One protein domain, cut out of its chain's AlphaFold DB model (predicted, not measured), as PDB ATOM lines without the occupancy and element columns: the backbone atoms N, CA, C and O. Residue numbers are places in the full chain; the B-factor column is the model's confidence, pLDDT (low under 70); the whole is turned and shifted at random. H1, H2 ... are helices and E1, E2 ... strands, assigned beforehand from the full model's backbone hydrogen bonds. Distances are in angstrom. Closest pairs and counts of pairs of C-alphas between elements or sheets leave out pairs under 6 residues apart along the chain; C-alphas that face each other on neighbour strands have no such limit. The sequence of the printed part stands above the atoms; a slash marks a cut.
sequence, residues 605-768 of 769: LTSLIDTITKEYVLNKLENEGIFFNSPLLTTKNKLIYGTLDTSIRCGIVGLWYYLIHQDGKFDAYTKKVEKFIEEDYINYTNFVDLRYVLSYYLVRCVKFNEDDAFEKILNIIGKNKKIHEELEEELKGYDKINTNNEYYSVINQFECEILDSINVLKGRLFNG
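AT A GLANCE: This is residues 605 to 768 of the 769 residues of the protein "DUF4135 domain-containing protein" of Streptococcus equi subsp. zooepidemicus (UniProt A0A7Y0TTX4). The long helix H8 runs along the longest axis, and H3, H5 and H6 follow one another in a row along it, with H3 and H5 each packed crosswise on H8 and H6 beside H5. H4 covers H3 on the side away from H8, H7 folds back along part of H8, and the strand hairpin E1 and E2 lies with H1 and H2 toward the end where H8 begins. The printed part has 164 residues, with eight named helices and two named strands in the order H1, H2, E1, E2, H3 to H8; the sheet is E1 - E2, antiparallel, and the class is mostly helix. The whole is compact, with a radius of gyration of the C-alphas of 15.6 A, and elongated, spanning 49 by 31 by 27 A.

IN THESE COORDINATES: H1 is residues 605 to 609, beginning at C-alpha 605 (145.750, 272.922, 263.804), and H2 is residues 614 to 624. E1, residues 629 to 633, and E2, residues 639 to 643, follow. H3 is residues 652 to 660, and H4 is residues 667 to 683, 24.4 A long. H5, residues 690 to 703, begins at C-alpha 690 (159.028, 279.446, 237.580) and is 20.2 A long; H6, residues 706 to 719, is 20.0 A long. H7 is residues 723 to 732. H8, residues 742 to 766, is 36.8 A long and ends at C-alpha 766 (145.850, 293.086, 226.365).

HOW THE PARTS SIT: H5 is the hub, touching five helices. With residues 692 to 696 alone it touches H3 at a shallow tilt of 15 degrees, the same way; the closest C-alphas, of Val 653 and Tyr 696, are 6.5 A apart. H5 and H6, a helical hairpin, touch at 20 degrees, a shallow tilt, opposite ways, closest at the C-alphas of Cys 701 and Ala 709, 5.3 A. H8, with residues 753 to 758 alone, touches H5 about perpendicular, at 88 degrees; the closest C-alphas are those of Leu 698 and Ser 757, 5.7 A. H5, with residues 690 to 695 alone, touches H7 about perpendicular, at 83 degrees, closest at the C-alphas of Arg 691 and Leu 727, 5.8 A. H4 and H5 only just touch, with 3 pairs of C-alphas within 8 A, the closest Ile 677 and Val 693, 6.7 A. H4, with residues 667 to 674 alone, touches H3, closest at the C-alphas of Leu 659 and Thr 670, 5.8 A; H4 and H8 are apart. H2 is near H3, and H1 touches no helix; the closest C-alphas of H1 and E1, Ile 609 and Pro 631, are 7.0 A apart. Across the hairpin of E1 and E2, N 632 and O 640 are 2.7 A apart, within hydrogen-bond range. Every O i to N i+4 pair is within range in H1, H2, H3, H4, H6, H7 and H8; in H5 it is 9 of 10.

THE WHOLE: The two C-alphas farthest apart, Ser 607 and Gly 768, are 50.1 A apart. The printed part has no cut, and no link is long. The mean pLDDT of the printed part is 85.0; residues 605 to 606, 683 to 687, 702 to 706 and 766 to 768 are under 70.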
ATOM      1  N   LEU A 605     145.171 271.801 264.545       69.12
ATOM      2  CA  LEU A 605     145.750 272.922 263.804       69.12
ATOM      3  C   LEU A 605     146.071 274.152 264.672       69.12
ATOM      4  O   LEU A 605     147.175 274.687 264.591       69.12
ATOM      5  N   THR A 606     145.117 274.607 265.490       69.06
ATOM      6  CA  THR A 606     145.198 275.907 266.177       69.06
ATOM      7  C   THR A 606     146.334 275.941 267.199       69.06
ATOM      8  O   THR A 606     147.175 276.828 267.145       69.06
ATOM      9  N   SER A 607     146.429 274.928 268.066       73.81
ATOM     10  CA  SER A 607     147.425 274.917 269.151       73.81
ATOM     11  C   SER A 607     148.880 274.858 268.675       73.81
ATOM     12  O   SER A 607     149.768 275.409 269.319       73.81
ATOM     13  N   LEU A 608     149.140 274.188 267.549       81.44
ATOM     14  CA  LEU A 608     150.497 273.952 267.056       81.44
ATOM     15  C   LEU A 608     150.978 275.094 266.157       81.44
ATOM     16  O   LEU A 608     152.144 275.475 266.233       81.44
ATOM     17  N   ILE A 609     150.086 275.691 265.360       82.25
ATOM     18  CA  ILE A 609     150.418 276.864 264.540       82.25
ATOM     19  C   ILE A 609     150.725 278.090 265.399       82.25
ATOM     20  O   ILE A 609     151.609 278.863 265.037       82.25
ATOM     21  N   ASP A 610     150.067 278.257 266.547       85.06
ATOM     22  CA  ASP A 610     150.334 279.381 267.457       85.06
ATOM     23  C   ASP A 610     151.778 279.385 267.998       85.06
ATOM     24  O   ASP A 610     152.265 280.416 268.458       85.06
ATOM     25  N   THR A 611     152.505 278.269 267.859       85.75
ATOM     26  CA  THR A 611     153.942 278.181 268.171       85.75
ATOM     27  C   THR A 611     154.806 278.987 267.189       85.75
ATOM     28  O   THR A 611     155.909 279.408 267.537       85.75
ATOM     29  N   ILE A 612     154.319 279.247 265.969       89.81
ATOM     30  CA  ILE A 612     155.037 280.029 264.953       89.81
ATOM     31  C   ILE A 612     154.900 281.522 265.268       89.81
ATOM     32  O   ILE A 612     154.096 282.244 264.677       89.81
ATOM     33  N   THR A 613     155.692 281.987 266.225       91.69
ATOM     34  CA  THR A 613     155.817 283.404 266.575       91.69
ATOM     35  C   THR A 613     156.922 284.081 265.761       91.69
ATOM     36  O   THR A 613     157.780 283.430 265.160       91.69
ATOM     37  N   LYS A 614     156.963 285.416 265.787       92.00
ATOM     38  CA  LYS A 614     158.074 286.191 265.214       92.00
ATOM     39  C   LYS A 614     159.438 285.782 265.795       92.00
ATOM     40  O   LYS A 614     160.426 285.719 265.067       92.00
ATOM     41  N   GLU A 615     159.492 285.482 267.092       92.00
ATOM     42  CA  GLU A 615     160.706 285.019 267.773       92.00
ATOM     43  C   GLU A 615     161.115 283.613 267.322       92.00
ATOM     44  O   GLU A 615     162.291 283.386 267.037       92.00
ATOM     45  N   TYR A 616     160.146 282.706 267.157       92.25
ATOM     46  CA  TYR A 616     160.379 281.378 266.591       92.25
ATOM     47  C   TYR A 616     161.010 281.475 265.194       92.25
ATOM     48  O   TYR A 616     162.056 280.877 264.942       92.25
ATOM     49  N   VAL A 617     160.432 282.287 264.298       93.25
ATOM     50  CA  VAL A 617     160.967 282.476 262.936       93.25
ATOM     51  C   VAL A 617     162.382 283.062 262.973       93.25
ATOM     52  O   VAL A 617     163.251 282.603 262.233       93.25
ATOM     53  N   LEU A 618     162.648 284.039 263.845       93.31
ATOM     54  CA  LEU A 618     163.986 284.619 263.986       93.31
ATOM     55  C   LEU A 618     165.016 283.581 264.451       93.31
ATOM     56  O   LEU A 618     166.078 283.468 263.840       93.31
ATOM     57  N   ASN A 619     164.690 282.795 265.480       92.19
ATOM     58  CA  ASN A 619     165.563 281.739 265.993       92.19
ATOM     59  C   ASN A 619     165.890 280.710 264.896       92.19
ATOM     60  O   ASN A 619     167.052 280.359 264.683       92.19
ATOM     61  N   LYS A 620     164.878 280.288 264.130       93.44
ATOM     62  CA  LYS A 620     165.063 279.374 263.001       93.44
ATOM     63  C   LYS A 620     165.972 279.944 261.918       93.44
ATOM     64  O   LYS A 620     166.864 279.245 261.439       93.44
ATOM     65  N   LEU A 621     165.802 281.214 261.558       93.94
ATOM     66  CA  LEU A 621     166.662 281.884 260.580       93.94
ATOM     67  C   LEU A 621     168.121 281.975 261.045       93.94
ATOM     68  O   LEU A 621     169.030 281.777 260.233       93.94
ATOM     69  N   GLU A 622     168.344 282.255 262.330       92.06
ATOM     70  CA  GLU A 622     169.678 282.347 262.935       92.06
ATOM     71  C   GLU A 622     170.392 280.987 262.961       92.06
ATOM     72  O   GLU A 622     171.571 280.908 262.607       92.06
ATOM     73  N   ASN A 623     169.675 279.915 263.306       89.50
ATOM     74  CA  ASN A 623     170.261 278.589 263.518       89.50
ATOM     75  C   ASN A 623     170.295 277.702 262.264       89.50
ATOM     76  O   ASN A 623     171.249 276.948 262.055       89.50
ATOM     77  N   GLU A 624     169.269 277.780 261.418       91.62
ATOM     78  CA  GLU A 624     169.044 276.847 260.305       91.62
ATOM     79  C   GLU A 624     169.098 277.537 258.922       91.62
ATOM     80  O   GLU A 624     169.297 276.871 257.901       91.62
ATOM     81  N   GLY A 625     169.019 278.873 258.867       93.38
ATOM     82  CA  GLY A 625     169.022 279.663 257.629       93.38
ATOM     83  C   GLY A 625     167.632 279.814 257.003       93.38
ATOM     84  O   GLY A 625     166.629 279.599 257.662       93.38
ATOM     85  N   ILE A 626     167.554 280.203 255.723       93.56
ATOM     86  CA  ILE A 626     166.274 280.519 255.042       93.56
ATOM     87  C   ILE A 626     165.433 279.285 254.662       93.56
ATOM     88  O   ILE A 626     164.263 279.420 254.330       93.56
ATOM     89  N   PHE A 627     166.027 278.091 254.723       93.06
ATOM     90  CA  PHE A 627     165.369 276.803 254.488       93.06
ATOM     91  C   PHE A 627     165.341 275.993 255.782       93.06
ATOM     92  O   PHE A 627     165.947 274.927 255.868       93.06
ATOM     93  N   PHE A 628     164.724 276.546 256.818       94.06
ATOM     94  CA  PHE A 628     164.642 275.914 258.132       94.06
ATOM     95  C   PHE A 628     163.518 274.874 258.203       94.06
ATOM     96  O   PHE A 628     162.642 274.817 257.339       94.06
ATOM     97  N   ASN A 629     163.554 274.038 259.235       94.19
ATOM     98  CA  ASN A 629     162.505 273.084 259.564       94.19
ATOM     99  C   ASN A 629     161.441 273.742 260.443       94.19
ATOM    100  O   ASN A 629     161.765 274.364 261.457       94.19
ATOM    101  N   SER A 630     160.169 273.575 260.097       92.75
ATOM    102  CA  SER A 630     159.060 274.118 260.878       92.75
ATOM    103  C   SER A 630     157.764 273.338 260.687       92.75
ATOM    104  O   SER A 630     157.658 272.512 259.777       92.75
ATOM    105  N   PRO A 631     156.736 273.629 261.503       91.75
ATOM    106  CA  PRO A 631     155.367 273.353 261.107       91.75
ATOM    107  C   PRO A 631     155.050 274.117 259.813       91.75
ATOM    108  O   PRO A 631     155.432 275.280 259.662       91.75
ATOM    109  N   LEU A 632     154.379 273.454 258.877       90.12
ATOM    110  CA  LEU A 632     153.998 273.964 257.565       90.12
ATOM    111  C   LEU A 632     152.524 273.644 257.311       90.12
ATOM    112  O   LEU A 632     152.070 272.520 257.540       90.12
ATOM    113  N   LEU A 633     151.780 274.630 256.816       88.69
ATOM    114  CA  LEU A 633     150.370 274.491 256.488       88.69
ATOM    115  C   LEU A 633     150.203 274.247 254.994       88.69
ATOM    116  O   LEU A 633     150.400 275.150 254.184       88.69
ATOM    117  N   THR A 634     149.817 273.030 254.626       87.81
ATOM    118  CA  THR A 634     149.608 272.665 253.220       87.81
ATOM    119  C   THR A 634     148.467 273.463 252.575       87.81
ATOM    120  O   THR A 634     147.665 274.131 253.235       87.81
ATOM    121  N   THR A 635     148.343 273.347 251.255       86.00
ATOM    122  CA  THR A 635     147.269 273.980 250.471       86.00
ATOM    123  C   THR A 635     145.862 273.540 250.896       86.00
ATOM    124  O   THR A 635     144.914 274.291 250.706       86.00
ATOM    125  N   LYS A 636     145.734 272.369 251.538       86.56
ATOM    126  CA  LYS A 636     144.482 271.823 252.099       86.56
ATOM    127  C   LYS A 636     144.338 272.025 253.613       86.56
ATOM    128  O   LYS A 636     143.686 271.237 254.295       86.56
ATOM    129  N   ASN A 637     145.063 272.988 254.184       85.69
ATOM    130  CA  ASN A 637     145.105 273.265 255.623       85.69
ATOM    131  C   ASN A 637     145.493 272.071 256.525       85.69
ATOM    132  O   ASN A 637     145.226 272.081 257.727       85.69
ATOM    133  N   LYS A 638     146.167 271.050 255.980       86.19
ATOM    134  CA  LYS A 638     146.801 269.993 256.780       86.19
ATOM    135  C   LYS A 638     148.142 270.499 257.300       86.19
ATOM    136  O   LYS A 638     148.952 270.972 256.501       86.19
ATOM    137  N   LEU A 639     148.366 270.375 258.605       88.19
ATOM    138  CA  LEU A 639     149.643 270.684 259.241       88.19
ATOM    139  C   LEU A 639     150.622 269.521 259.033       88.19
ATOM    140  O   LEU A 639     150.285 268.365 259.292       88.19
ATOM    141  N   ILE A 640     151.824 269.829 258.564       88.81
ATOM    142  CA  ILE A 640     152.953 268.897 258.452       88.81
ATOM    143  C   ILE A 640     154.184 269.529 259.101       88.81
ATOM    144  O   ILE A 640     154.214 270.741 259.293       88.81
ATOM    145  N   TYR A 641     155.200 268.742 259.444       92.00
ATOM    146  CA  TYR A 641     156.485 269.281 259.888       92.00
ATOM    147  C   TYR A 641     157.544 268.942 258.850       92.00
ATOM    148  O   TYR A 641     157.759 267.769 258.546       92.00
ATOM    149  N   GLY A 642     158.197 269.956 258.299       92.62
ATOM    150  CA  GLY A 642     159.148 269.767 257.214       92.62
ATOM    151  C   GLY A 642     160.048 270.973 257.019       92.62
ATOM    152  O   GLY A 642     159.913 271.995 257.688       92.62
ATOM    153  N   THR A 643     160.990 270.840 256.099       93.75
ATOM    154  CA  THR A 643     161.821 271.962 255.658       93.75
ATOM    155  C   THR A 643     161.033 272.828 254.694       93.75
ATOM    156  O   THR A 643     160.377 272.280 253.805       93.75
ATOM    157  N   LEU A 644     161.148 274.155 254.818       92.62
ATOM    158  CA  LEU A 644     160.550 275.074 253.850       92.62
ATOM    159  C   LEU A 644     160.903 274.651 252.416       92.62
ATOM    160  O   LEU A 644     162.054 274.323 252.096       92.62
ATOM    161  N   ASP A 645     159.891 274.640 251.556       87.75
ATOM    162  CA  ASP A 645     160.049 274.343 250.139       87.75
ATOM    163  C   ASP A 645     160.108 275.630 249.306       87.75
ATOM    164  O   ASP A 645     160.575 276.673 249.770       87.75
ATOM    165  N   THR A 646     159.710 275.561 248.041       84.25
ATOM    166  CA  THR A 646     159.693 276.714 247.136       84.25
ATOM    167  C   THR A 646     158.294 277.257 246.873       84.25
ATOM    168  O   THR A 646     158.169 278.222 246.127       84.25
ATOM    169  N   SER A 647     157.260 276.659 247.465       86.62
ATOM    170  CA  SER A 647     155.867 277.060 247.292       86.62
ATOM    171  C   SER A 647     155.552 278.401 247.963       86.62
ATOM    172  O   SER A 647     156.333 278.944 248.749       86.62
ATOM    173  N   ILE A 648     154.371 278.940 247.663       88.69
ATOM    174  CA  ILE A 648     153.888 280.200 248.240       88.69
ATOM    175  C   ILE A 648     153.553 280.025 249.720       88.69
ATOM    176  O   ILE A 648     153.972 280.834 250.537       88.69
ATOM    177  N   ARG A 649     152.829 278.964 250.086       88.94
ATOM    178  CA  ARG A 649     152.317 278.802 251.455       88.94
ATOM    179  C   ARG A 649     153.312 278.144 252.412       88.94
ATOM    180  O   ARG A 649     153.398 278.532 253.575       88.94
ATOM    181  N   CYS A 650     154.050 277.140 251.935       86.56
ATOM    182  CA  CYS A 650     154.987 276.342 252.737       86.56
ATOM    183  C   CYS A 650     156.458 276.670 252.457       86.56
ATOM    184  O   CYS A 650     157.348 276.019 253.007       86.56
ATOM    185  N   GLY A 651     156.723 277.637 251.581       90.12
ATOM    186  CA  GLY A 651     158.040 277.806 251.003       90.12
ATOM    187  C   GLY A 651     158.621 279.201 251.113       90.12
ATOM    188  O   GLY A 651     158.094 280.118 251.746       90.12
ATOM    189  N   ILE A 652     159.779 279.328 250.479       90.88
ATOM    190  CA  ILE A 652     160.665 280.477 250.605       90.88
ATOM    191  C   ILE A 652     160.056 281.784 250.076       90.88
ATOM    192  O   ILE A 652     160.396 282.856 250.570       90.88
ATOM    193  N   VAL A 653     159.136 281.715 249.105       90.94
ATOM    194  CA  VAL A 653     158.479 282.910 248.552       90.94
ATOM    195  C   VAL A 653     157.458 283.476 249.543       90.94
ATOM    196  O   VAL A 653     157.390 284.689 249.728       90.94
ATOM    197  N   GLY A 654     156.726 282.611 250.252       92.25
ATOM    198  CA  GLY A 654     155.884 283.031 251.373       92.25
ATOM    199  C   GLY A 654     156.694 283.623 252.514       92.25
ATOM    200  O   GLY A 654     156.357 284.692 253.021       92.25
ATOM    201  N   LEU A 655     157.808 282.972 252.870       94.62
ATOM    202  CA  LEU A 655     158.735 283.502 253.867       94.62
ATOM    203  C   LEU A 655     159.218 284.900 253.469       94.62
ATOM    204  O   LEU A 655     159.136 285.806 254.286       94.62
ATOM    205  N   TRP A 656     159.672 285.108 252.229       94.00
ATOM    206  CA  TRP A 656     160.056 286.437 251.741       94.00
ATOM    207  C   TRP A 656     158.961 287.471 251.989       94.00
ATOM    208  O   TRP A 656     159.242 288.524 252.562       94.00
ATOM    209  N   TYR A 657     157.723 287.154 251.602       93.50
ATOM    210  CA  TYR A 657     156.612 288.078 251.762       93.50
ATOM    211  C   TYR A 657     156.335 288.378 253.241       93.50
ATOM    212  O   TYR A 657     156.132 289.532 253.605       93.50
ATOM    213  N   TYR A 658     156.410 287.378 254.122       94.56
ATOM    214  CA  TYR A 658     156.360 287.616 255.563       94.56
ATOM    215  C   TYR A 658     157.466 288.578 256.008       94.56
ATOM    216  O   TYR A 658     157.176 289.585 256.648       94.56
ATOM    217  N   LEU A 659     158.717 288.313 255.623       94.19
ATOM    218  CA  LEU A 659     159.889 289.069 256.062       94.19
ATOM    219  C   LEU A 659     159.890 290.536 255.614       94.19
ATOM    220  O   LEU A 659     160.333 291.384 256.382       94.19
ATOM    221  N   ILE A 660     159.386 290.867 254.420       91.06
ATOM    222  CA  ILE A 660     159.311 292.270 253.953       91.06
ATOM    223  C   ILE A 660     158.299 293.119 254.733       91.06
ATOM    224  O   ILE A 660     158.323 294.343 254.633       91.06
ATOM    225  N   HIS A 661     157.380 292.481 255.459       90.44
ATOM    226  CA  HIS A 661     156.422 293.148 256.344       90.44
ATOM    227  C   HIS A 661     156.891 293.140 257.805       90.44
ATOM    228  O   HIS A 661     156.148 293.545 258.695       90.44
ATOM    229  N   GLN A 662     158.124 292.692 258.060       90.75
ATOM    230  CA  GLN A 662     158.762 292.743 259.369       90.75
ATOM    231  C   GLN A 662     159.853 293.814 259.394       90.75
ATOM    232  O   GLN A 662     160.627 293.946 258.453       90.75
ATOM    233  N   ASP A 663     159.972 294.522 260.515       81.44
ATOM    234  CA  ASP A 663     161.009 295.542 260.689       81.44
ATOM    235  C   ASP A 663     162.302 294.993 261.324       81.44
ATOM    236  O   ASP A 663     162.290 294.105 262.189       81.44
ATOM    237  N   GLY A 664     163.439 295.604 260.973       85.75
ATOM    238  CA  GLY A 664     164.692 295.520 261.726       85.75
ATOM    239  C   GLY A 664     165.524 294.268 261.445       85.75
ATOM    240  O   GLY A 664     166.171 294.156 260.407       85.75
ATOM    241  N   LYS A 665     165.582 293.325 262.400       84.50
ATOM    242  CA  LYS A 665     166.502 292.160 262.359       84.50
ATOM    243  C   LYS A 665     166.291 291.230 261.151       84.50
ATOM    244  O   LYS A 665     167.167 290.421 260.848       84.50
ATOM    245  N   PHE A 666     165.155 291.341 260.464       92.12
ATOM    246  CA  PHE A 666     164.798 290.498 259.325       92.12
ATOM    247  C   PHE A 666     165.367 290.985 257.986       92.12
ATOM    248  O   PHE A 666     165.550 290.159 257.094       92.12
ATOM    249  N   ASP A 667     165.774 292.255 257.865       91.81
ATOM    250  CA  ASP A 667     166.251 292.862 256.607       91.81
ATOM    251  C   ASP A 667     167.388 292.074 255.942       91.81
ATOM    252  O   ASP A 667     167.453 291.924 254.718       91.81
ATOM    253  N   ALA A 668     168.311 291.549 256.752       92.62
ATOM    254  CA  ALA A 668     169.429 290.752 256.264       92.62
ATOM    255  C   ALA A 668     168.975 289.403 255.681       92.62
ATOM    256  O   ALA A 668     169.588 288.906 254.736       92.62
ATOM    257  N   TYR A 669     167.916 288.807 256.231       94.25
ATOM    258  CA  TYR A 669     167.340 287.555 255.743       94.25
ATOM    259  C   TYR A 669     166.465 287.785 254.516       94.25
ATOM    260  O   TYR A 669     166.588 287.023 253.561       94.25
ATOM    261  N   THR A 670     165.694 288.875 254.484       93.88
ATOM    262  CA  THR A 670     164.948 289.317 253.298       93.88
ATOM    263  C   THR A 670     165.867 289.384 252.082       93.88
ATOM    264  O   THR A 670     165.633 288.694 251.093       93.88
ATOM    265  N   LYS A 671     167.000 290.093 252.193       92.44
ATOM    266  CA  LYS A 671     167.990 290.205 251.106       92.44
ATOM    267  C   LYS A 671     168.601 288.866 250.692       92.44
ATOM    268  O   LYS A 671     168.910 288.673 249.519       92.44
ATOM    269  N   LYS A 672     168.803 287.937 251.635       92.88
ATOM    270  CA  LYS A 672     169.297 286.584 251.320       92.88
ATOM    271  C   LYS A 672     168.275 285.796 250.507       92.88
ATOM    272  O   LYS A 672     168.668 285.130 249.555       92.88
ATOM    273  N   VAL A 673     166.994 285.881 250.866       92.50
ATOM    274  CA  VAL A 673     165.923 285.223 250.112       92.50
ATOM    275  C   VAL A 673     165.792 285.821 248.710       92.50
ATOM    276  O   VAL A 673     165.765 285.073 247.739       92.50
ATOM    277  N   GLU A 674     165.781 287.151 248.589       91.12
ATOM    278  CA  GLU A 674     165.713 287.837 247.290       91.12
ATOM    279  C   GLU A 674     166.864 287.423 246.373       91.12
ATOM    280  O   GLU A 674     166.635 287.012 245.237       91.12
ATOM    281  N   LYS A 675     168.095 287.444 246.898       90.75
ATOM    282  CA  LYS A 675     169.285 287.003 246.168       90.75
ATOM    283  C   LYS A 675     169.151 285.559 245.679       90.75
ATOM    284  O   LYS A 675     169.475 285.275 244.532       90.75
ATOM    285  N   PHE A 676     168.668 284.656 246.531       89.62
ATOM    286  CA  PHE A 676     168.479 283.253 246.172       89.62
ATOM    287  C   PHE A 676     167.462 283.070 245.031       89.62
ATOM    288  O   PHE A 676     167.742 282.349 244.074       89.62
ATOM    289  N   ILE A 677     166.306 283.745 245.100       88.25
ATOM    290  CA  ILE A 677     165.266 283.686 244.056       88.25
ATOM    291  C   ILE A 677     165.799 284.248 242.727       88.25
ATOM    292  O   ILE A 677     165.551 283.683 241.661       88.25
ATOM    293  N   GLU A 678     166.555 285.348 242.777       85.88
ATOM    294  CA  GLU A 678     167.168 285.963 241.596       85.88
ATOM    295  C   GLU A 678     168.233 285.062 240.952       85.88
ATOM    296  O   GLU A 678     168.240 284.898 239.730       85.88
ATOM    297  N   GLU A 679     169.107 284.444 241.751       83.81
ATOM    298  CA  GLU A 679     170.129 283.514 241.265       83.81
ATOM    299  C   GLU A 679     169.517 282.263 240.623       83.81
ATOM    300  O   GLU A 679     169.981 281.842 239.561       83.81
ATOM    301  N   ASP A 680     168.471 281.681 241.218       80.81
ATOM    302  CA  ASP A 680     167.810 280.502 240.646       80.81
ATOM    303  C   ASP A 680     167.144 280.811 239.294       80.81
ATOM    304  O   ASP A 680     167.284 280.046 238.332       80.81
ATOM    305  N   TYR A 681     166.516 281.987 239.176       79.88
ATOM    306  CA  TYR A 681     165.954 282.467 237.913       79.88
ATOM    307  C   TYR A 681     167.019 282.653 236.819       79.88
ATOM    308  O   TYR A 681     166.795 282.288 235.661       79.88
ATOM    309  N   ILE A 682     168.183 283.217 237.162       75.12
ATOM    310  CA  ILE A 682     169.275 283.468 236.207       75.12
ATOM    311  C   ILE A 682     169.915 282.159 235.743       75.12
ATOM    312  O   ILE A 682     170.192 281.991 234.553       75.12
ATOM    313  N   ASN A 683     170.157 281.233 236.671       67.56
ATOM    314  CA  ASN A 683     170.897 280.007 236.392       67.56
ATOM    315  C   ASN A 683     170.044 278.917 235.722       67.56
ATOM    316  O   ASN A 683     170.599 277.904 235.291       67.56
ATOM    317  N   TYR A 684     168.722 279.117 235.609       63.03
ATOM    318  CA  TYR A 684     167.759 278.106 235.143       63.03
ATOM    319  C   TYR A 684     167.988 276.756 235.827       63.03
ATOM    320  O   TYR A 684     167.941 275.698 235.198       63.03
ATOM    321  N   THR A 685     168.304 276.802 237.120       55.84
ATOM    322  CA  THR A 685     168.664 275.624 237.911       55.84
ATOM    323  C   THR A 685     167.455 274.743 238.237       55.84
ATOM    324  O   THR A 685     167.645 273.652 238.766       55.84
ATOM    325  N   ASN A 686     166.241 275.163 237.841       59.94
ATOM    326  CA  ASN A 686     164.953 274.500 238.083       59.94
ATOM    327  C   ASN A 686     164.666 274.247 239.573       59.94
ATOM    328  O   ASN A 686     163.893 273.345 239.892       59.94
ATOM    329  N   PHE A 687     165.299 274.980 240.496       68.31
ATOM    330  CA  PHE A 687     165.135 274.692 241.917       68.31
ATOM    331  C   PHE A 687     163.869 275.331 242.480       68.31
ATOM    332  O   PHE A 687     163.137 274.682 243.225       68.31
ATOM    333  N   VAL A 688     163.610 276.586 242.121       72.00
ATOM    334  CA  VAL A 688     162.348 277.282 242.348       72.00
ATOM    335  C   VAL A 688     161.529 277.153 241.072       72.00
ATOM    336  O   VAL A 688     161.962 277.533 239.983       72.00
ATOM    337  N   ASP A 689     160.323 276.608 241.202       82.69
ATOM    338  CA  ASP A 689     159.384 276.568 240.087       82.69
ATOM    339  C   ASP A 689     159.152 277.992 239.554       82.69
ATOM    340  O   ASP A 689     158.931 278.938 240.320       82.69
ATOM    341  N   LEU A 690     159.195 278.151 238.231       84.12
ATOM    342  CA  LEU A 690     159.028 279.446 237.580       84.12
ATOM    343  C   LEU A 690     157.691 280.123 237.951       84.12
ATOM    344  O   LEU A 690     157.618 281.350 237.902       84.12
ATOM    345  N   ARG A 691     156.656 279.373 238.371       87.62
ATOM    346  CA  ARG A 691     155.388 279.911 238.903       87.62
ATOM    347  C   ARG A 691     155.614 280.737 240.167       87.62
ATOM    348  O   ARG A 691     155.051 281.819 240.330       87.62
ATOM    349  N   TYR A 692     156.482 280.263 241.053       89.19
ATOM    350  CA  TYR A 692     156.788 280.934 242.314       89.19
ATOM    351  C   TYR A 692     157.761 282.099 242.108       89.19
ATOM    352  O   TYR A 692     157.613 283.142 242.744       89.19
ATOM    353  N   VAL A 693     158.671 281.989 241.134       88.25
ATOM    354  CA  VAL A 693     159.472 283.133 240.660       88.25
ATOM    355  C   VAL A 693     158.569 284.224 240.070       88.25
ATOM    356  O   VAL A 693     158.742 285.403 240.373       88.25
ATOM    357  N   LEU A 694     157.571 283.853 239.262       88.38
ATOM    358  CA  LEU A 694     156.589 284.801 238.735       88.38
ATOM    359  C   LEU A 694     155.797 285.472 239.866       88.38
ATOM    360  O   LEU A 694     155.637 286.688 239.845       88.38
ATOM    361  N   SER A 695     155.349 284.702 240.862       89.88
ATOM    362  CA  SER A 695     154.632 285.219 242.040       89.88
ATOM    363  C   SER A 695     155.439 286.292 242.776       89.88
ATOM    364  O   SER A 695     154.914 287.358 243.095       89.88
ATOM    365  N   TYR A 696     156.734 286.034 242.982       90.88
ATOM    366  CA  TYR A 696     157.676 286.989 243.563       90.88
ATOM    367  C   TYR A 696     157.722 288.303 242.769       90.88
ATOM    368  O   TYR A 696     157.533 289.379 243.339       90.88
ATOM    369  N   TYR A 697     157.919 288.237 241.447       87.81
ATOM    370  CA  TYR A 697     158.016 289.449 240.630       87.81
ATOM    371  C   TYR A 697     156.687 290.191 240.476       87.81
ATOM    372  O   TYR A 697     156.700 291.419 240.460       87.81
ATOM    373  N   LEU A 698     155.552 289.488 240.414       86.94
ATOM    374  CA  LEU A 698     154.221 290.098 240.327       86.94
ATOM    375  C   LEU A 698     153.942 291.027 241.509       86.94
ATOM    376  O   LEU A 698     153.528 292.166 241.318       86.94
ATOM    377  N   VAL A 699     154.236 290.577 242.725       82.38
ATOM    378  CA  VAL A 699     154.031 291.403 243.921       82.38
ATOM    379  C   VAL A 699     155.118 292.470 244.058       82.38
ATOM    380  O   VAL A 699     154.842 293.596 244.478       82.38
ATOM    381  N   ARG A 700     156.350 292.184 243.615       82.00
ATOM    382  CA  ARG A 700     157.421 293.190 243.563       82.00
ATOM    383  C   ARG A 700     157.105 294.337 242.593       82.00
ATOM    384  O   ARG A 700     157.437 295.480 242.914       82.00
ATOM    385  N   CYS A 701     156.422 294.058 241.474       74.06
ATOM    386  CA  CYS A 701     155.888 295.072 240.556       74.06
ATOM    387  C   CYS A 701     154.951 296.049 241.267       74.06
ATOM    388  O   CYS A 701     155.040 297.245 241.022       74.06
ATOM    389  N   VAL A 702     154.074 295.559 242.149       64.19
ATOM    390  CA  VAL A 702     153.077 296.396 242.836       64.19
ATOM    391  C   VAL A 702     153.706 297.279 243.921       64.19
ATOM    392  O   VAL A 702     153.205 298.372 244.175       64.19
ATOM    393  N   LYS A 703     154.807 296.849 244.558       63.78
ATOM    394  CA  LYS A 703     155.391 297.571 245.704       63.78
ATOM    395  C   LYS A 703     156.664 298.388 245.439       63.78
ATOM    396  O   LYS A 703     156.843 299.387 246.131       63.78
ATOM    397  N   PHE A 704     157.586 297.973 244.557       62.25
ATOM    398  CA  PHE A 704     158.994 298.411 244.702       62.25
ATOM    399  C   PHE A 704     159.712 298.947 243.453       62.25
ATOM    400  O   PHE A 704     160.644 299.729 243.633       62.25
ATOM    401  N   ASN A 705     159.323 298.575 242.226       66.94
ATOM    402  CA  ASN A 705     159.773 299.205 240.967       66.94
ATOM    403  C   ASN A 705     159.010 298.586 239.782       66.94
ATOM    404  O   ASN A 705     159.202 297.404 239.490       66.94
ATOM    405  N   GLU A 706     158.154 299.357 239.110       66.38
ATOM    406  CA  GLU A 706     157.266 298.813 238.075       66.38
ATOM    407  C   GLU A 706     158.020 298.309 236.834       66.38
ATOM    408  O   GLU A 706     157.666 297.252 236.315       66.38
ATOM    409  N   ASP A 707     159.074 299.003 236.391       72.44
ATOM    410  CA  ASP A 707     159.671 298.758 235.069       72.44
ATOM    411  C   ASP A 707     160.612 297.536 235.042       72.44
ATOM    412  O   ASP A 707     160.467 296.662 234.186       72.44
ATOM    413  N   ASP A 708     161.532 297.414 236.010       74.19
ATOM    414  CA  ASP A 708     162.483 296.280 236.081       74.19
ATOM    415  C   ASP A 708     161.766 294.946 236.346       74.19
ATOM    416  O   ASP A 708     162.077 293.911 235.749       74.19
ATOM    417  N   ALA A 709     160.770 294.957 237.232       74.81
ATOM    418  CA  ALA A 709     160.011 293.755 237.541       74.81
ATOM    419  C   ALA A 709     159.111 293.346 236.359       74.81
ATOM    420  O   ALA A 709     159.001 292.153 236.071       74.81
ATOM    421  N   PHE A 710     158.551 294.305 235.609       78.62
ATOM    422  CA  PHE A 710     157.736 294.006 234.432       78.62
ATOM    423  C   PHE A 710     158.559 293.385 233.296       78.62
ATOM    424  O   PHE A 710     158.123 292.389 232.714       78.62
ATOM    425  N   GLU A 711     159.773 293.877 233.028       79.75
ATOM    426  CA  GLU A 711     160.673 293.264 232.037       79.75
ATOM    427  C   GLU A 711     160.981 291.798 232.392       79.75
ATOM    428  O   GLU A 711     160.920 290.901 231.541       79.75
ATOM    429  N   LYS A 712     161.236 291.515 233.675       84.19
ATOM    430  CA  LYS A 712     161.477 290.150 234.167       84.19
ATOM    431  C   LYS A 712     160.237 289.264 234.042       84.19
ATOM    432  O   LYS A 712     160.362 288.124 233.592       84.19
ATOM    433  N   ILE A 713     159.047 289.778 234.355       83.75
ATOM    434  CA  ILE A 713     157.772 289.065 234.169       83.75
ATOM    435  C   ILE A 713     157.538 288.726 232.696       83.75
ATOM    436  O   ILE A 713     157.243 287.573 232.378       83.75
ATOM    437  N   LEU A 714     157.708 289.692 231.789       82.81
ATOM    438  CA  LEU A 714     157.569 289.470 230.348       82.81
ATOM    439  C   LEU A 714     158.527 288.386 229.856       82.81
ATOM    440  O   LEU A 714     158.147 287.545 229.043       82.81
ATOM    441  N   ASN A 715     159.750 288.364 230.379       82.31
ATOM    442  CA  ASN A 715     160.734 287.341 230.055       82.31
ATOM    443  C   ASN A 715     160.302 285.943 230.550       82.31
ATOM    444  O   ASN A 715     160.429 284.965 229.811       82.31
ATOM    445  N   ILE A 716     159.725 285.838 231.753       81.25
ATOM    446  CA  ILE A 716     159.191 284.577 232.300       81.25
ATOM    447  C   ILE A 716     157.989 284.083 231.482       81.25
ATOM    448  O   ILE A 716     157.976 282.933 231.035       81.25
ATOM    449  N   ILE A 717     157.001 284.945 231.227       82.00
ATOM    450  CA  ILE A 717     155.785 284.601 230.468       82.00
ATOM    451  C   ILE A 717     156.122 284.296 229.009       82.00
ATOM    452  O   ILE A 717     155.612 283.334 228.439       82.00
ATOM    453  N   GLY A 718     157.008 285.080 228.395       76.56
ATOM    454  CA  GLY A 718     157.472 284.859 227.028       76.56
ATOM    455  C   GLY A 718     158.145 283.497 226.853       76.56
ATOM    456  O   GLY A 718     157.988 282.869 225.804       76.56
ATOM    457  N   LYS A 719     158.829 283.009 227.897       71.62
ATOM    458  CA  LYS A 719     159.391 281.654 227.958       71.62
ATOM    459  C   LYS A 719     158.337 280.576 228.217       71.62
ATOM    460  O   LYS A 719     158.462 279.497 227.649       71.62
ATOM    461  N   ASN A 720     157.301 280.860 229.010       75.75
ATOM    462  CA  ASN A 720     156.255 279.904 229.392       75.75
ATOM    463  C   ASN A 720     154.864 280.556 229.397       75.75
ATOM    464  O   ASN A 720     154.344 280.942 230.443       75.75
ATOM    465  N   LYS A 721     154.234 280.653 228.218       76.81
ATOM    466  CA  LYS A 721     153.014 281.462 228.001       76.81
ATOM    467  C   LYS A 721     151.825 281.136 228.920       76.81
ATOM    468  O   LYS A 721     150.971 281.998 229.085       76.81
ATOM    469  N   LYS A 722     151.780 279.944 229.525       84.94
ATOM    470  CA  LYS A 722     150.685 279.472 230.394       84.94
ATOM    471  C   LYS A 722     150.956 279.561 231.892       84.94
ATOM    472  O   LYS A 722     150.057 279.350 232.691       84.94
ATOM    473  N   ILE A 723     152.172 279.915 232.290       85.19
ATOM    474  CA  ILE A 723     152.596 279.775 233.684       85.19
ATOM    475  C   ILE A 723     151.778 280.623 234.672       85.19
ATOM    476  O   ILE A 723     151.556 280.226 235.811       85.19
ATOM    477  N   HIS A 724     151.302 281.786 234.225       84.38
ATOM    478  CA  HIS A 724     150.457 282.670 235.024       84.38
ATOM    479  C   HIS A 724     149.024 282.132 235.183       84.38
ATOM    480  O   HIS A 724     148.408 282.376 236.214       84.38
ATOM    481  N   GLU A 725     148.512 281.386 234.195       87.31
ATOM    482  CA  GLU A 725     147.212 280.701 234.266       87.31
ATOM    483  C   GLU A 725     147.295 279.532 235.256       87.31
ATOM    484  O   GLU A 725     146.459 279.418 236.143       87.31
ATOM    485  N   GLU A 726     148.357 278.725 235.165       89.12
ATOM    486  CA  GLU A 726     148.611 277.595 236.070       89.12
ATOM    487  C   GLU A 726     148.766 278.048 237.529       89.12
ATOM    488  O   GLU A 726     148.212 277.433 238.437       89.12
ATOM    489  N   LEU A 727     149.484 279.151 237.758       90.12
ATOM    490  CA  LEU A 727     149.620 279.760 239.082       90.12
ATOM    491  C   LEU A 727     148.270 280.253 239.633       90.12
ATOM    492  O   LEU A 727     147.971 280.062 240.811       90.12
ATOM    493  N   GLU A 728     147.458 280.900 238.796       90.50
ATOM    494  CA  GLU A 728     146.125 281.368 239.185       90.50
ATOM    495  C   GLU A 728     145.198 280.198 239.544       90.50
ATOM    496  O   GLU A 728     144.473 280.265 240.537       90.50
ATOM    497  N   GLU A 729     145.213 279.127 238.747       91.00
ATOM    498  CA  GLU A 729     144.460 277.899 239.019       91.00
ATOM    499  C   GLU A 729     144.911 277.234 240.321       91.00
ATOM    500  O   GLU A 729     144.066 276.847 241.131       91.00
ATOM    501  N   GLU A 730     146.223 277.157 240.556       89.62
ATOM    502  CA  GLU A 730     146.798 276.623 241.790       89.62
ATOM    503  C   GLU A 730     146.296 277.399 243.015       89.62
ATOM    504  O   GLU A 730     145.751 276.791 243.936       89.62
ATOM    505  N   LEU A 731     146.403 278.731 243.002       89.50
ATOM    506  CA  LEU A 731     145.969 279.588 244.110       89.50
ATOM    507  C   LEU A 731     144.460 279.516 244.365       89.50
ATOM    508  O   LEU A 731     144.028 279.534 245.515       89.50
ATOM    509  N   LYS A 732     143.635 279.384 243.320       88.75
ATOM    510  CA  LYS A 732     142.181 279.189 243.476       88.75
ATOM    511  C   LYS A 732     141.820 277.857 244.132       88.75
ATOM    512  O   LYS A 732     140.730 277.737 244.686       88.75
ATOM    513  N   GLY A 733     142.704 276.864 244.054       87.81
ATOM    514  CA  GLY A 733     142.541 275.566 244.704       87.81
ATOM    515  C   GLY A 733     142.949 275.544 246.178       87.81
ATOM    516  O   GLY A 733     142.798 274.504 246.819       87.81
ATOM    517  N   TYR A 734     143.492 276.638 246.717       90.25
ATOM    518  CA  TYR A 734     143.942 276.690 248.102       90.25
ATOM    519  C   TYR A 734     142.758 276.874 249.056       90.25
ATOM    520  O   TYR A 734     141.928 277.769 248.887       90.25
ATOM    521  N   ASP A 735     142.718 276.073 250.121       89.88
ATOM    522  CA  ASP A 735     141.761 276.289 251.199       89.88
ATOM    523  C   ASP A 735     142.092 277.589 251.931       89.88
ATOM    524  O   ASP A 735     143.262 277.906 252.188       89.88
ATOM    525  N   LYS A 736     141.049 278.330 252.315       85.81
ATOM    526  CA  LYS A 736     141.206 279.563 253.085       85.81
ATOM    527  C   LYS A 736     141.825 279.250 254.443       85.81
ATOM    528  O   LYS A 736     141.319 278.409 255.188       85.81
ATOM    529  N   ILE A 737     142.886 279.966 254.781       83.75
ATOM    530  CA  ILE A 737     143.538 279.863 256.082       83.75
ATOM    531  C   ILE A 737     142.591 280.427 257.156       83.75
ATOM    532  O   ILE A 737     142.130 281.563 257.056       83.75
ATOM    533  N   ASN A 738     142.293 279.634 258.190       78.12
ATOM    534  CA  ASN A 738     141.449 280.041 259.319       78.12
ATOM    535  C   ASN A 738     142.239 279.980 260.636       78.12
ATOM    536  O   ASN A 738     142.049 279.081 261.455       78.12
ATOM    537  N   THR A 739     143.180 280.909 260.805       81.12
ATOM    538  CA  THR A 739     143.976 281.080 262.029       81.12
ATOM    539  C   THR A 739     144.227 282.564 262.296       81.12
ATOM    540  O   THR A 739     144.245 283.365 261.365       81.12
ATOM    541  N   ASN A 740     144.429 282.915 263.569       83.19
ATOM    542  CA  ASN A 740     144.837 284.255 264.002       83.19
ATOM    543  C   ASN A 740     146.367 284.422 264.042       83.19
ATOM    544  O   ASN A 740     146.863 285.454 264.489       83.19
ATOM    545  N   ASN A 741     147.122 283.406 263.622       90.19
ATOM    546  CA  ASN A 741     148.574 283.464 263.595       90.19
ATOM    547  C   ASN A 741     149.062 284.532 262.600       90.19
ATOM    548  O   ASN A 741     148.628 284.572 261.444       90.19
ATOM    549  N   GLU A 742     149.979 285.388 263.054       91.50
ATOM    550  CA  GLU A 742     150.499 286.521 262.283       91.50
ATOM    551  C   GLU A 742     151.157 286.070 260.972       91.50
ATOM    552  O   GLU A 742     150.848 286.618 259.916       91.50
ATOM    553  N   TYR A 743     152.008 285.038 261.022       91.44
ATOM    554  CA  TYR A 743     152.730 284.534 259.852       91.44
ATOM    555  C   TYR A 743     151.753 284.138 258.745       91.44
ATOM    556  O   TYR A 743     151.811 284.665 257.635       91.44
ATOM    557  N   TYR A 744     150.785 283.277 259.058       90.62
ATOM    558  CA  TYR A 744     149.822 282.806 258.064       90.62
ATOM    559  C   TYR A 744     148.775 283.849 257.662       90.62
ATOM    560  O   TYR A 744     148.248 283.771 256.552       90.62
ATOM    561  N   SER A 745     148.507 284.849 258.504       90.62
ATOM    562  CA  SER A 745     147.685 286.003 258.114       90.62
ATOM    563  C   SER A 745     148.354 286.801 256.993       90.62
ATOM    564  O   SER A 745     147.697 287.169 256.018       90.62
ATOM    565  N   VAL A 746     149.674 286.995 257.087       91.44
ATOM    566  CA  VAL A 746     150.479 287.657 256.049       91.44
ATOM    567  C   VAL A 746     150.566 286.799 254.781       91.44
ATOM    568  O   VAL A 746     150.427 287.327 253.681       91.44
ATOM    569  N   ILE A 747     150.700 285.472 254.900       91.94
ATOM    570  CA  ILE A 747     150.639 284.564 253.738       91.94
ATOM    571  C   ILE A 747     149.274 284.623 253.039       91.94
ATOM    572  O   ILE A 747     149.213 284.691 251.816       91.94
ATOM    573  N   ASN A 748     148.170 284.657 253.787       90.38
ATOM    574  CA  ASN A 748     146.836 284.776 253.198       90.38
ATOM    575  C   ASN A 748     146.657 286.112 252.446       90.38
ATOM    576  O   ASN A 748     146.011 286.147 251.402       90.38
ATOM    577  N   GLN A 749     147.252 287.204 252.939       90.62
ATOM    578  CA  GLN A 749     147.302 288.469 252.198       90.62
ATOM    579  C   GLN A 749     148.114 288.334 250.902       90.62
ATOM    580  O   GLN A 749     147.675 288.813 249.857       90.62
ATOM    581  N   PHE A 750     149.258 287.650 250.953       91.62
ATOM    582  CA  PHE A 750     150.099 287.414 249.780       91.62
ATOM    583  C   PHE A 750     149.350 286.678 248.666       91.62
ATOM    584  O   PHE A 750     149.401 287.088 247.509       91.62
ATOM    585  N   GLU A 751     148.616 285.619 249.021       91.75
ATOM    586  CA  GLU A 751     147.810 284.831 248.083       91.75
ATOM    587  C   GLU A 751     146.780 285.709 247.347       91.75
ATOM    588  O   GLU A 751     146.618 285.581 246.131       91.75
ATOM    589  N   CYS A 752     146.138 286.653 248.047       89.56
ATOM    590  CA  CYS A 752     145.227 287.624 247.432       89.56
ATOM    591  C   CYS A 752     145.957 288.627 246.522       89.56
ATOM    592  O   CYS A 752     145.527 288.850 245.392       89.56
ATOM    593  N   GLU A 753     147.079 289.194 246.974       90.31
ATOM    594  CA  GLU A 753     147.843 290.183 246.197       90.31
ATOM    595  C   GLU A 753     148.419 289.601 244.900       90.31
ATOM    596  O   GLU A 753     148.491 290.303 243.887       90.31
ATOM    597  N   ILE A 754     148.795 288.316 244.884       90.88
ATOM    598  CA  ILE A 754     149.224 287.637 243.655       90.88
ATOM    599  C   ILE A 754     148.069 287.577 242.650       90.88
ATOM    600  O   ILE A 754     148.259 287.940 241.489       90.88
ATOM    601  N   LEU A 755     146.871 287.162 243.078       89.38
ATOM    602  CA  LEU A 755     145.692 287.089 242.203       89.38
ATOM    603  C   LEU A 755     145.324 288.465 241.628       89.38
ATOM    604  O   LEU A 755     145.051 288.583 240.430       89.38
ATOM    605  N   ASP A 756     145.385 289.513 242.447       87.94
ATOM    606  CA  ASP A 756     145.162 290.890 242.000       87.94
ATOM    607  C   ASP A 756     146.225 291.331 240.982       87.94
ATOM    608  O   ASP A 756     145.900 291.889 239.929       87.94
ATOM    609  N   SER A 757     147.493 291.002 241.232       86.19
ATOM    610  CA  SER A 757     148.605 291.310 240.326       86.19
ATOM    611  C   SER A 757     148.477 290.592 238.977       86.19
ATOM    612  O   SER A 757     148.769 291.182 237.933       86.19
ATOM    613  N   ILE A 758     147.989 289.344 238.957       87.31
ATOM    614  CA  ILE A 758     147.699 288.600 237.718       87.31
ATOM    615  C   ILE A 758     146.628 289.325 236.891       87.31
ATOM    616  O   ILE A 758     146.763 289.436 235.670       87.31
ATOM    617  N   ASN A 759     145.588 289.866 237.532       83.88
ATOM    618  CA  ASN A 759     144.552 290.637 236.840       83.88
ATOM    619  C   ASN A 759     145.115 291.923 236.212       83.88
ATOM    620  O   ASN A 759     144.798 292.238 235.062       83.88
ATOM    621  N   VAL A 760     145.994 292.635 236.925       80.69
ATOM    622  CA  VAL A 760     146.685 293.831 236.406       80.69
ATOM    623  C   VAL A 760     147.571 293.482 235.208       80.69
ATOM    624  O   VAL A 760     147.518 294.156 234.175       80.69
ATOM    625  N   LEU A 761     148.351 292.405 235.314       79.00
ATOM    626  CA  LEU A 761     149.216 291.907 234.246       79.00
ATOM    627  C   LEU A 761     148.420 291.570 232.978       79.00
ATOM    628  O   LEU A 761     148.813 291.990 231.889       79.00
ATOM    629  N   LYS A 762     147.292 290.857 233.109       79.75
ATOM    630  CA  LYS A 762     146.383 290.576 231.984       79.75
ATOM    631  C   LYS A 762     145.954 291.880 231.314       79.75
ATOM    632  O   LYS A 762     146.092 292.009 230.100       79.75
ATOM    633  N   GLY A 763     145.529 292.872 232.098       77.69
ATOM    634  CA  GLY A 763     145.172 294.199 231.588       77.69
ATOM    635  C   GLY A 763     146.286 294.865 230.768       77.69
ATOM    636  O   GLY A 763     146.019 295.371 229.680       77.69
ATOM    637  N   ARG A 764     147.542 294.825 231.240       74.44
ATOM    638  CA  ARG A 764     148.697 295.387 230.509       74.44
ATOM    639  C   ARG A 764     149.014 294.617 229.221       74.44
ATOM    640  O   ARG A 764     149.201 295.240 228.180       74.44
ATOM    641  N   LEU A 765     148.992 293.282 229.255       71.19
ATOM    642  CA  LEU A 765     149.247 292.434 228.079       71.19
ATOM    643  C   LEU A 765     148.194 292.611 226.972       71.19
ATOM    644  O   LEU A 765     148.540 292.590 225.793       71.19
ATOM    645  N   PHE A 766     146.921 292.811 227.332       64.44
ATOM    646  CA  PHE A 766     145.850 293.086 226.365       64.44
ATOM    647  C   PHE A 766     145.941 294.487 225.739       64.44
ATOM    648  O   PHE A 766     145.511 294.667 224.600       64.44
ATOM    649  N   ASN A 767     146.515 295.462 226.449       60.41
ATOM    650  CA  ASN A 767     146.593 296.856 226.004       60.41
ATOM    651  C   ASN A 767     147.844 297.189 225.164       60.41
ATOM    652  O   ASN A 767     147.972 298.323 224.706       60.41
ATOM    653  N   GLY A 768     148.729 296.217 224.905       50.22
ATOM    654  CA  GLY A 768     149.810 296.333 223.916       50.22
ATOM    655  C   GLY A 768     150.922 297.339 224.238       50.22
ATOM    656  O   GLY A 768     151.584 297.796 223.306       50.22
TER     657      GLY A 768